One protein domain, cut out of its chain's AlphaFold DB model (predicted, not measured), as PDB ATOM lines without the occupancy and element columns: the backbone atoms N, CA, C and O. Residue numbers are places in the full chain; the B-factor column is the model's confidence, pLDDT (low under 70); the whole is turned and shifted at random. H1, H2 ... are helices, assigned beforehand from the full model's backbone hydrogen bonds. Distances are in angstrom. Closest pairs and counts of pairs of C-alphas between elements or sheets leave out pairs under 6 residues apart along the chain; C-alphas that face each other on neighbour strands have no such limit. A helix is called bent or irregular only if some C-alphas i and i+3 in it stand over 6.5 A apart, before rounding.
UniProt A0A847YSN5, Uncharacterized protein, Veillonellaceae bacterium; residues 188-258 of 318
ATOM      1  N   PRO A 188     103.728  64.841  98.032       76.06
ATOM      2  CA  PRO A 188     105.112  64.378  97.975       76.06
ATOM      3  C   PRO A 188     105.541  63.558  99.202       76.06
ATOM      4  O   PRO A 188     106.446  62.733  99.084       76.06
ATOM      5  N   ALA A 189     104.903  63.742 100.365       75.75
ATOM      6  CA  ALA A 189     105.186  62.940 101.555       75.75
ATOM      7  C   ALA A 189     104.673  61.499 101.405       75.75
ATOM      8  O   ALA A 189     105.399  60.549 101.690       75.75
ATOM      9  N   TYR A 190     103.449  61.328 100.900       79.88
ATOM     10  CA  TYR A 190     102.869  60.004 100.659       79.88
ATOM     11  C   TYR A 190     103.545  59.284  99.495       79.88
ATOM     12  O   TYR A 190     103.732  58.073  99.563       79.88
ATOM     13  N   LYS A 191     104.001  60.023  98.477       81.56
ATOM     14  CA  LYS A 191     104.764  59.459  97.360       81.56
ATOM     15  C   LYS A 191     106.049  58.760  97.815       81.56
ATOM     16  O   LYS A 191     106.289  57.630  97.419       81.56
ATOM     17  N   LYS A 192     106.837  59.381  98.703       78.56
ATOM     18  CA  LYS A 192     108.078  58.774  99.230       78.56
ATOM     19  C   LYS A 192     107.828  57.464  99.982       78.56
ATOM     20  O   LYS A 192     108.602  56.523  99.844       78.56
ATOM     21  N   VAL A 193     106.755  57.413 100.776       79.12
ATOM     22  CA  VAL A 193     106.362  56.202 101.516       79.12
ATOM     23  C   VAL A 193     105.859  55.135 100.544       79.12
ATOM     24  O   VAL A 193     106.243  53.975 100.656       79.12
ATOM     25  N   TYR A 194     105.056  55.523  99.552       82.12
ATOM     26  CA  TYR A 194     104.556  54.607  98.533       82.12
ATOM     27  C   TYR A 194     105.679  54.006  97.683       82.12
ATOM     28  O   TYR A 194     105.667  52.807  97.441       82.12
ATOM     29  N   ASP A 195     106.675  54.793  97.273       82.88
ATOM     30  CA  ASP A 195     107.788  54.299  96.452       82.88
ATOM     31  C   ASP A 195     108.609  53.210  97.176       82.88
ATOM     32  O   ASP A 195     109.157  52.318  96.528       82.88
ATOM     33  N   LYS A 196     108.662  53.243  98.516       80.19
ATOM     34  CA  LYS A 196     109.347  52.231  99.341       80.19
ATOM     35  C   LYS A 196     108.466  51.037  99.695       80.19
ATOM     36  O   LYS A 196     108.934  49.903  99.663       80.19
ATOM     37  N   TYR A 197     107.197  51.288 100.009       82.81
ATOM     38  CA  TYR A 197     106.271  50.296 100.564       82.81
ATOM     39  C   TYR A 197     105.089  49.980  99.641       82.81
ATOM     40  O   TYR A 197     104.032  49.549 100.104       82.81
ATOM     41  N   SER A 198     105.247  50.176  98.331       79.31
ATOM     42  CA  SER A 198     104.186  50.001  97.328       79.31
ATOM     43  C   SER A 198     103.478  48.654  97.460       79.31
ATOM     44  O   SER A 198     102.252  48.604  97.492       79.31
ATOM     45  N   ASN A 199     104.238  47.573  97.643       83.25
ATOM     46  CA  ASN A 199     103.697  46.226  97.813       83.25
ATOM     47  C   ASN A 199     102.803  46.090  99.058       83.25
ATOM     48  O   ASN A 199     101.766  45.432  98.995       83.25
ATOM     49  N   GLU A 200     103.165  46.712 100.183       79.69
ATOM     50  CA  GLU A 200     102.369  46.655 101.418       79.69
ATOM     51  C   GLU A 200     101.099  47.500 101.312       79.69
ATOM     52  O   GLU A 200     100.021  47.070 101.735       79.69
ATOM     53  N   VAL A 201     101.211  48.685 100.704       82.19
ATOM     54  CA  VAL A 201     100.062  49.556 100.434       82.19
ATOM     55  C   VAL A 201      99.074  48.835  99.519       82.19
ATOM     56  O   VAL A 201      97.877  48.800  99.805       82.19
ATOM     57  N   GLU A 202      99.560  48.216  98.444       82.00
ATOM     58  CA  GLU A 202      98.709  47.491  97.504       82.00
ATOM     59  C   GLU A 202      98.072  46.252  98.115       82.00
ATOM     60  O   GLU A 202      96.897  46.011  97.858       82.00
ATOM     61  N   GLN A 203      98.780  45.511  98.969       82.12
ATOM     62  CA  GLN A 203      98.187  44.394  99.703       82.12
ATOM     63  C   GLN A 203      97.079  44.854 100.653       82.12
ATOM     64  O   GLN A 203      96.020  44.227 100.700       82.12
ATOM     65  N   MET A 204      97.273  45.965 101.374       80.25
ATOM     66  CA  MET A 204      96.230  46.497 102.255       80.25
ATOM     67  C   MET A 204      95.014  46.978 101.475       80.25
ATOM     68  O   MET A 204      93.889  46.651 101.849       80.25
ATOM     69  N   VAL A 205      95.213  47.679 100.359       81.00
ATOM     70  CA  VAL A 205      94.097  48.068  99.489       81.00
ATOM     71  C   VAL A 205      93.432  46.821  98.902       81.00
ATOM     72  O   VAL A 205      92.209  46.742  98.905       81.00
ATOM     73  N   ALA A 206      94.202  45.816  98.474       77.81
ATOM     74  CA  ALA A 206      93.707  44.557  97.919       77.81
ATOM     75  C   ALA A 206      92.938  43.677  98.920       77.81
ATOM     76  O   ALA A 206      92.129  42.855  98.488       77.81
ATOM     77  N   ALA A 207      93.127  43.864 100.225       78.75
ATOM     78  CA  ALA A 207      92.368  43.162 101.258       78.75
ATOM     79  C   ALA A 207      90.969  43.763 101.499       78.75
ATOM     80  O   ALA A 207      90.075  43.073 101.984       78.75
ATOM     81  N   VAL A 208      90.747  45.036 101.151       75.81
ATOM     82  CA  VAL A 208      89.462  45.720 101.382       75.81
ATOM     83  C   VAL A 208      88.399  45.221 100.392       75.81
ATOM     84  O   VAL A 208      88.705  45.103  99.212       75.81
ATOM     85  N   PRO A 209      87.135  44.976 100.766       72.38
ATOM     86  CA  PRO A 209      86.094  44.615  99.800       72.38
ATOM     87  C   PRO A 209      85.928  45.658  98.679       72.38
ATOM     88  O   PRO A 209      85.976  46.862  98.927       72.38
ATOM     89  N   VAL A 210      85.698  45.213  97.436       65.81
ATOM     90  CA  VAL A 210      85.598  46.096  96.248       65.81
ATOM     91  C   VAL A 210      84.523  47.176  96.427       65.81
ATOM     92  O   VAL A 210      84.752  48.332  96.087       65.81
ATOM     93  N   GLN A 211      83.393  46.828  97.050       65.94
ATOM     94  CA  GLN A 211      82.299  47.755  97.366       65.94
ATOM     95  C   GLN A 211      82.767  48.914  98.261       65.94
ATOM     96  O   GLN A 211      82.489  50.077  97.976       65.94
ATOM     97  N   THR A 212      83.548  48.614  99.299       70.75
ATOM     98  CA  THR A 212      84.099  49.619 100.214       70.75
ATOM     99  C   THR A 212      85.159  50.486  99.537       70.75
ATOM    100  O   THR A 212      85.263  51.668  99.856       70.75
ATOM    101  N   ARG A 213      85.920  49.943  98.576       66.44
ATOM    102  CA  ARG A 213      86.878  50.729  97.775       66.44
ATOM    103  C   ARG A 213      86.179  51.697  96.823       66.44
ATOM    104  O   ARG A 213      86.637  52.823  96.685       66.44
ATOM    105  N   LEU A 214      85.072  51.275  96.207       67.25
ATOM    106  CA  LEU A 214      84.271  52.122  95.314       67.25
ATOM    107  C   LEU A 214      83.622  53.297  96.058       67.25
ATOM    108  O   LEU A 214      83.515  54.398  95.527       67.25
ATOM    109  N   GLN A 215      83.196  53.074  97.301       73.06
ATOM    110  CA  GLN A 215      82.577  54.119  98.117       73.06
ATOM    111  C   GLN A 215      83.600  55.080  98.735       73.06
ATOM    112  O   GLN A 215      83.279  56.242  98.971       73.06
ATOM    113  N   ASN A 216      84.832  54.623  98.983       71.75
ATOM    114  CA  ASN A 216      85.853  55.410  99.671       71.75
ATOM    115  C   ASN A 216      86.983  55.844  98.724       71.75
ATOM    116  O   ASN A 216      87.988  55.139  98.597       71.75
ATOM    117  N   PRO A 217      86.922  57.060  98.146       69.88
ATOM    118  CA  PRO A 217      87.978  57.571  97.269       69.88
ATOM    119  C   PRO A 217      89.306  57.837  98.001       69.88
ATOM    120  O   PRO A 217      90.330  58.070  97.366       69.88
ATOM    121  N   LYS A 218      89.318  57.802  99.341       79.94
ATOM    122  CA  LYS A 218      90.510  58.008 100.180       79.94
ATOM    123  C   LYS A 218      91.180  56.704 100.633       79.94
ATOM    124  O   LYS A 218      92.081  56.758 101.464       79.94
ATOM    125  N   ILE A 219      90.794  55.547 100.086       80.88
ATOM    126  CA  ILE A 219      91.314  54.241 100.530       80.88
ATOM    127  C   ILE A 219      92.849  54.154 100.444       80.88
ATOM    128  O   ILE A 219      93.494  53.637 101.352       80.88
ATOM    129  N   TYR A 220      93.452  54.735  99.399       81.38
ATOM    130  CA  TYR A 220      94.908  54.781  99.242       81.38
ATOM    131  C   TYR A 220      95.581  55.712 100.253       81.38
ATOM    132  O   TYR A 220      96.653  55.383 100.746       81.38
ATOM    133  N   HIS A 221      94.950  56.833 100.615       83.25
ATOM    134  CA  HIS A 221      95.481  57.717 101.655       83.25
ATOM    135  C   HIS A 221      95.515  56.994 103.003       83.25
ATOM    136  O   HIS A 221      96.548  56.968 103.660       83.25
ATOM    137  N   GLN A 222      94.416  56.327 103.362       83.00
ATOM    138  CA  GLN A 222      94.320  55.550 104.598       83.00
ATOM    139  C   GLN A 222      95.317  54.386 104.622       83.00
ATOM    140  O   GLN A 222      95.971  54.154 105.636       83.00
ATOM    141  N   ALA A 223      95.477  53.670 103.507       83.50
ATOM    142  CA  ALA A 223      96.444  52.584 103.413       83.50
ATOM    143  C   ALA A 223      97.886  53.090 103.581       83.50
ATOM    144  O   ALA A 223      98.651  52.498 104.337       83.50
ATOM    145  N   ILE A 224      98.249  54.205 102.936       84.00
ATOM    146  CA  ILE A 224      99.581  54.810 103.084       84.00
ATOM    147  C   ILE A 224      99.792  55.327 104.509       84.00
ATOM    148  O   ILE A 224     100.878  55.157 105.054       84.00
ATOM    149  N   GLU A 225      98.779  55.915 105.146       83.81
ATOM    150  CA  GLU A 225      98.864  56.346 106.545       83.81
ATOM    151  C   GLU A 225      99.056  55.174 107.503       83.81
ATOM    152  O   GLU A 225      99.864  55.277 108.421       83.81
ATOM    153  N   LEU A 226      98.392  54.042 107.267       84.88
ATOM    154  CA  LEU A 226      98.589  52.829 108.059       84.88
ATOM    155  C   LEU A 226      99.981  52.224 107.857       84.88
ATOM    156  O   LEU A 226     100.601  51.807 108.832       84.88
ATOM    157  N   VAL A 227     100.498  52.197 106.623       83.94
ATOM    158  CA  VAL A 227     101.888  51.777 106.357       83.94
ATOM    159  C   VAL A 227     102.863  52.726 107.044       83.94
ATOM    160  O   VAL A 227     103.760  52.282 107.756       83.94
ATOM    161  N   LYS A 228     102.654  54.037 106.903       82.56
ATOM    162  CA  LYS A 228     103.466  55.054 107.573       82.56
ATOM    163  C   LYS A 228     103.417  54.883 109.089       82.56
ATOM    164  O   LYS A 228     104.454  55.008 109.720       82.56
ATOM    165  N   ALA A 229     102.251  54.578 109.658       81.69
ATOM    166  CA  ALA A 229     102.061  54.340 111.088       81.69
ATOM    167  C   ALA A 229     102.788  53.077 111.587       81.69
ATOM    168  O   ALA A 229     103.226  53.033 112.734       81.69
ATOM    169  N   ARG A 230     102.941  52.054 110.739       81.94
ATOM    170  CA  ARG A 230     103.719  50.846 111.064       81.94
ATOM    171  C   ARG A 230     105.222  51.085 110.992       81.94
ATOM    172  O   ARG A 230     105.952  50.545 111.812       81.94
ATOM    173  N   HIS A 231     105.651  51.927 110.058       81.94
ATOM    174  CA  HIS A 231     107.058  52.247 109.813       81.94
ATOM    175  C   HIS A 231     107.437  53.649 110.312       81.94
ATOM    176  O   HIS A 231     108.330  54.280 109.750       81.94
ATOM    177  N   VAL A 232     106.764  54.166 111.353       76.50
ATOM    178  CA  VAL A 232     107.022  55.528 111.875       76.50
ATOM    179  C   VAL A 232     108.475  55.672 112.284       76.50
ATOM    180  O   VAL A 232     109.091  56.679 111.954       76.50
ATOM    181  N   ASP A 233     109.030  54.663 112.948       72.38
ATOM    182  CA  ASP A 233     110.404  54.708 113.438       72.38
ATOM    183  C   ASP A 233     111.410  54.823 112.287       72.38
ATOM    184  O   ASP A 233     112.356  55.603 112.365       72.38
ATOM    185  N   GLU A 234     111.182  54.115 111.179       72.88
ATOM    186  CA  GLU A 234     112.048  54.194 110.001       72.88
ATOM    187  C   GLU A 234     111.875  55.519 109.256       72.88
ATOM    188  O   GLU A 234     112.862  56.172 108.927       72.88
ATOM    189  N   VAL A 235     110.635  55.975 109.058       70.88
ATOM    190  CA  VAL A 235     110.356  57.248 108.376       70.88
ATOM    191  C   VAL A 235     110.911  58.435 109.172       70.88
ATOM    192  O   VAL A 235     111.504  59.342 108.590       70.88
ATOM    193  N   VAL A 236     110.774  58.429 110.501       71.44
ATOM    194  CA  VAL A 236     111.314  59.479 111.377       71.44
ATOM    195  C   VAL A 236     112.837  59.438 111.403       71.44
ATOM    196  O   VAL A 236     113.459  60.498 111.338       71.44
ATOM    197  N   ASN A 237     113.452  58.253 111.450       73.25
ATOM    198  CA  ASN A 237     114.908  58.124 111.398       73.25
ATOM    199  C   ASN A 237     115.480  58.616 110.065       73.25
ATOM    200  O   ASN A 237     116.485  59.317 110.070       73.25
ATOM    201  N   GLU A 238     114.826  58.333 108.941       72.94
ATOM    202  CA  GLU A 238     115.246  58.838 107.630       72.94
ATOM    203  C   GLU A 238     115.047  60.352 107.481       72.94
ATOM    204  O   GLU A 238     115.882  61.043 106.890       72.94
ATOM    205  N   GLU A 239     113.962  60.911 108.021       76.56
ATOM    206  CA  GLU A 239     113.763  62.363 108.063       76.56
ATOM    207  C   GLU A 239     114.810  63.043 108.959       76.56
ATOM    208  O   GLU A 239     115.344  64.092 108.599       76.56
ATOM    209  N   LEU A 240     115.169  62.429 110.089       74.00
ATOM    210  CA  LEU A 240     116.248  62.904 110.956       74.00
ATOM    211  C   LEU A 240     117.611  62.797 110.279       74.00
ATOM    212  O   LEU A 240     118.380  63.751 110.328       74.00
ATOM    213  N   GLU A 241     117.908  61.676 109.628       76.75
ATOM    214  CA  GLU A 241     119.178  61.451 108.945       76.75
ATOM    215  C   GLU A 241     119.334  62.381 107.740       76.75
ATOM    216  O   GLU A 241     120.382  63.003 107.585       76.75
ATOM    217  N   SER A 242     118.281  62.571 106.941       75.81
ATOM    218  CA  SER A 242     118.291  63.535 105.834       75.81
ATOM    219  C   SER A 242     118.419  64.979 106.321       75.81
ATOM    220  O   SER A 242     119.147  65.759 105.709       75.81
ATOM    221  N   LYS A 243     117.796  65.338 107.450       78.00
ATOM    222  CA  LYS A 243     117.936  66.670 108.056       78.00
ATOM    223  C   LYS A 243     119.318  66.886 108.673       78.00
ATOM    224  O   LYS A 243     119.880  67.975 108.569       78.00
ATOM    225  N   LEU A 244     119.895  65.854 109.283       76.69
ATOM    226  CA  LEU A 244     121.269  65.878 109.777       76.69
ATOM    227  C   LEU A 244     122.262  65.976 108.622       76.69
ATOM    228  O   LEU A 244     123.184  66.779 108.708       76.69
ATOM    229  N   GLN A 245     122.058  65.235 107.530       77.69
ATOM    230  CA  GLN A 245     122.880  65.341 106.325       77.69
ATOM    231  C   GLN A 245     122.763  66.719 105.683       77.69
ATOM    232  O   GLN A 245     123.791  67.302 105.361       77.69
ATOM    233  N   SER A 246     121.561  67.292 105.569       79.06
ATOM    234  CA  SER A 246     121.402  68.640 105.015       79.06
ATOM    235  C   SER A 246     122.059  69.701 105.899       79.06
ATOM    236  O   SER A 246     122.728  70.592 105.388       79.06
ATOM    237  N   MET A 247     121.932  69.587 107.227       77.12
ATOM    238  CA  MET A 247     122.616  70.485 108.164       77.12
ATOM    239  C   MET A 247     124.137  70.308 108.123       77.12
ATOM    240  O   MET A 247     124.874  71.286 108.242       77.12
ATOM    241  N   LEU A 248     124.617  69.075 107.959       79.50
ATOM    242  CA  LEU A 248     126.036  68.772 107.822       79.50
ATOM    243  C   LEU A 248     126.583  69.331 106.506       79.50
ATOM    244  O   LEU A 248     127.639  69.945 106.525       79.50
ATOM    245  N   GLU A 249     125.875  69.164 105.387       79.69
ATOM    246  CA  GLU A 249     126.241  69.732 104.084       79.69
ATOM    247  C   GLU A 249     126.238  71.260 104.106       79.69
ATOM    248  O   GLU A 249     127.152  71.880 103.567       79.69
ATOM    249  N   GLU A 250     125.258  71.880 104.765       78.38
ATOM    250  CA  GLU A 250     125.194  73.332 104.928       78.38
ATOM    251  C   GLU A 250     126.367  73.846 105.773       78.38
ATOM    252  O   GLU A 250     127.054  74.785 105.368       78.38
ATOM    253  N   LYS A 251     126.687  73.158 106.877       76.12
ATOM    254  CA  LYS A 251     127.874  73.428 107.699       76.12
ATOM    255  C   LYS A 251     129.175  73.209 106.923       76.12
ATOM    256  O   LYS A 251     130.056  74.056 106.962       76.12
ATOM    257  N   LEU A 252     129.313  72.105 106.195       73.75
ATOM    258  CA  LEU A 252     130.490  71.795 105.371       73.75
ATOM    259  C   LEU A 252     130.708  72.856 104.287       73.75
ATOM    260  O   LEU A 252     131.840  73.289 104.070       73.75
ATOM    261  N   LYS A 253     129.622  73.333 103.670       76.94
ATOM    262  CA  LYS A 253     129.641  74.431 102.701       76.94
ATOM    263  C   LYS A 253     130.021  75.765 103.351       76.94
ATOM    264  O   LYS A 253     130.785  76.518 102.753       76.94
ATOM    265  N   GLU A 254     129.556  76.029 104.572       75.38
ATOM    266  CA  GLU A 254     129.944  77.189 105.392       75.38
ATOM    267  C   GLU A 254     131.447  77.160 105.751       75.38
ATOM    268  O   GLU A 254     132.112  78.193 105.723       75.38
ATOM    269  N   TYR A 255     132.018  75.970 105.975       74.19
ATOM    270  CA  TYR A 255     133.457  75.757 106.192       74.19
ATOM    271  C   TYR A 255     134.292  75.660 104.897       74.19
ATOM    272  O   TYR A 255     135.490  75.380 104.958       74.19
ATOM    273  N   GLY A 256     133.698  75.898 103.721       60.75
ATOM    274  CA  GLY A 256     134.406  75.890 102.433       60.75
ATOM    275  C   GLY A 256     134.833  74.501 101.943       60.75
ATOM    276  O   GLY A 256     135.626  74.391 101.007       60.75
ATOM    277  N   ILE A 257     134.308  73.435 102.550       62.06
ATOM    278  CA  ILE A 257     134.543  72.049 102.149       62.06
ATOM    279  C   ILE A 257     133.388  71.651 101.229       62.06
ATOM    280  O   ILE A 257     132.314  71.254 101.675       62.06
ATOM    281  N   SER A 258     133.595  71.781  99.919       57.19
ATOM    282  CA  SER A 258     132.639  71.272  98.934       57.19
ATOM    283  C   SER A 258     132.531  69.748  99.064       57.19
ATOM    284  O   SER A 258     133.562  69.075  98.946       57.19
TER     285      SER A 258
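What this domain is: This is residues 188 to 258 of the 318 residues of an uncharacterized protein of Veillonellaceae bacterium (UniProt A0A847YSN5). A small, loose head of helices has one long helical arm, H4, running away from it. In the head, H1 is bent into a corner and H3 packs on both of its arms, while the short helix H2 lies at the far end from H4; residues 237 to 248 and 251 to 256 stick out. The printed part has 71 residues with four named helices, in the order H1, H2, H3, H4, and no named strand; the class is all helix. The whole is extended, with a radius of gyration of the C-alphas of 17.5 A, and its C-alphas span 59 by 19 by 15 A, much of the length coming from H4.

Where its parts are: H1, residues 188 to 207, begins at C-alpha 188 (105.112, 64.378, 97.975). By its hydrogen bonds it was assigned as one helix, but it is bent: C-alphas 196 and 199 are 8.4 A apart. Its arms are H1a, residues 188 to 196, 12.9 A from first to last C-alpha, and H1b, residues 199 to 207, 12.2 A. H2 is residues 210 to 215, 8.8 A long. H3, residues 219 to 230, begins at C-alpha 219 (91.314, 54.241, 100.530) and is 16.6 A long. H4, residues 232 to 254, is the longest helix at 32.2 A and ends at C-alpha 254 (129.944, 77.189, 105.392).

How they stand to each other: H1a and H1b are about perpendicular, at 86 degrees. H1a touches H3, the closest C-alphas being those of Tyr 190 and Ile 224, 6.6 A apart; at 71 degrees they are only just about perpendicular. H1b touches H3, with the C-alphas of Val 201 and Ala 223 closest at 5.6 A, a steep tilt of 54 degrees, opposite ways. H2 is close to but not clearly touching H3, where the closest C-alphas, those of Arg 213 and Ile 219, are 6.3 A apart. H4 touches no helix but is near H3: the closest C-alphas, those of Lys 228 and Val 235, are 7.3 A apart, and the two helices are about perpendicular at 78 degrees. H4 is apart from H2 and H1b, and only just apart from H1a, the closest C-alphas being 8.0 A apart. In H1b, H2, H3 and H4 every O i to N i+4 pair is within hydrogen-bond range; in H1a 3 of 5 are.

The domain as a whole: The two C-alphas farthest apart are those of Gln 211 and Gly 256, at 59.4 A. The printed part has no cut, and the links H1 to H2, H2 to H3 and H3 to H4 are tight. The mean pLDDT of the printed part is 76.9; residues 210 to 211, 213 to 214, 217 and 256 to 258 are under 70.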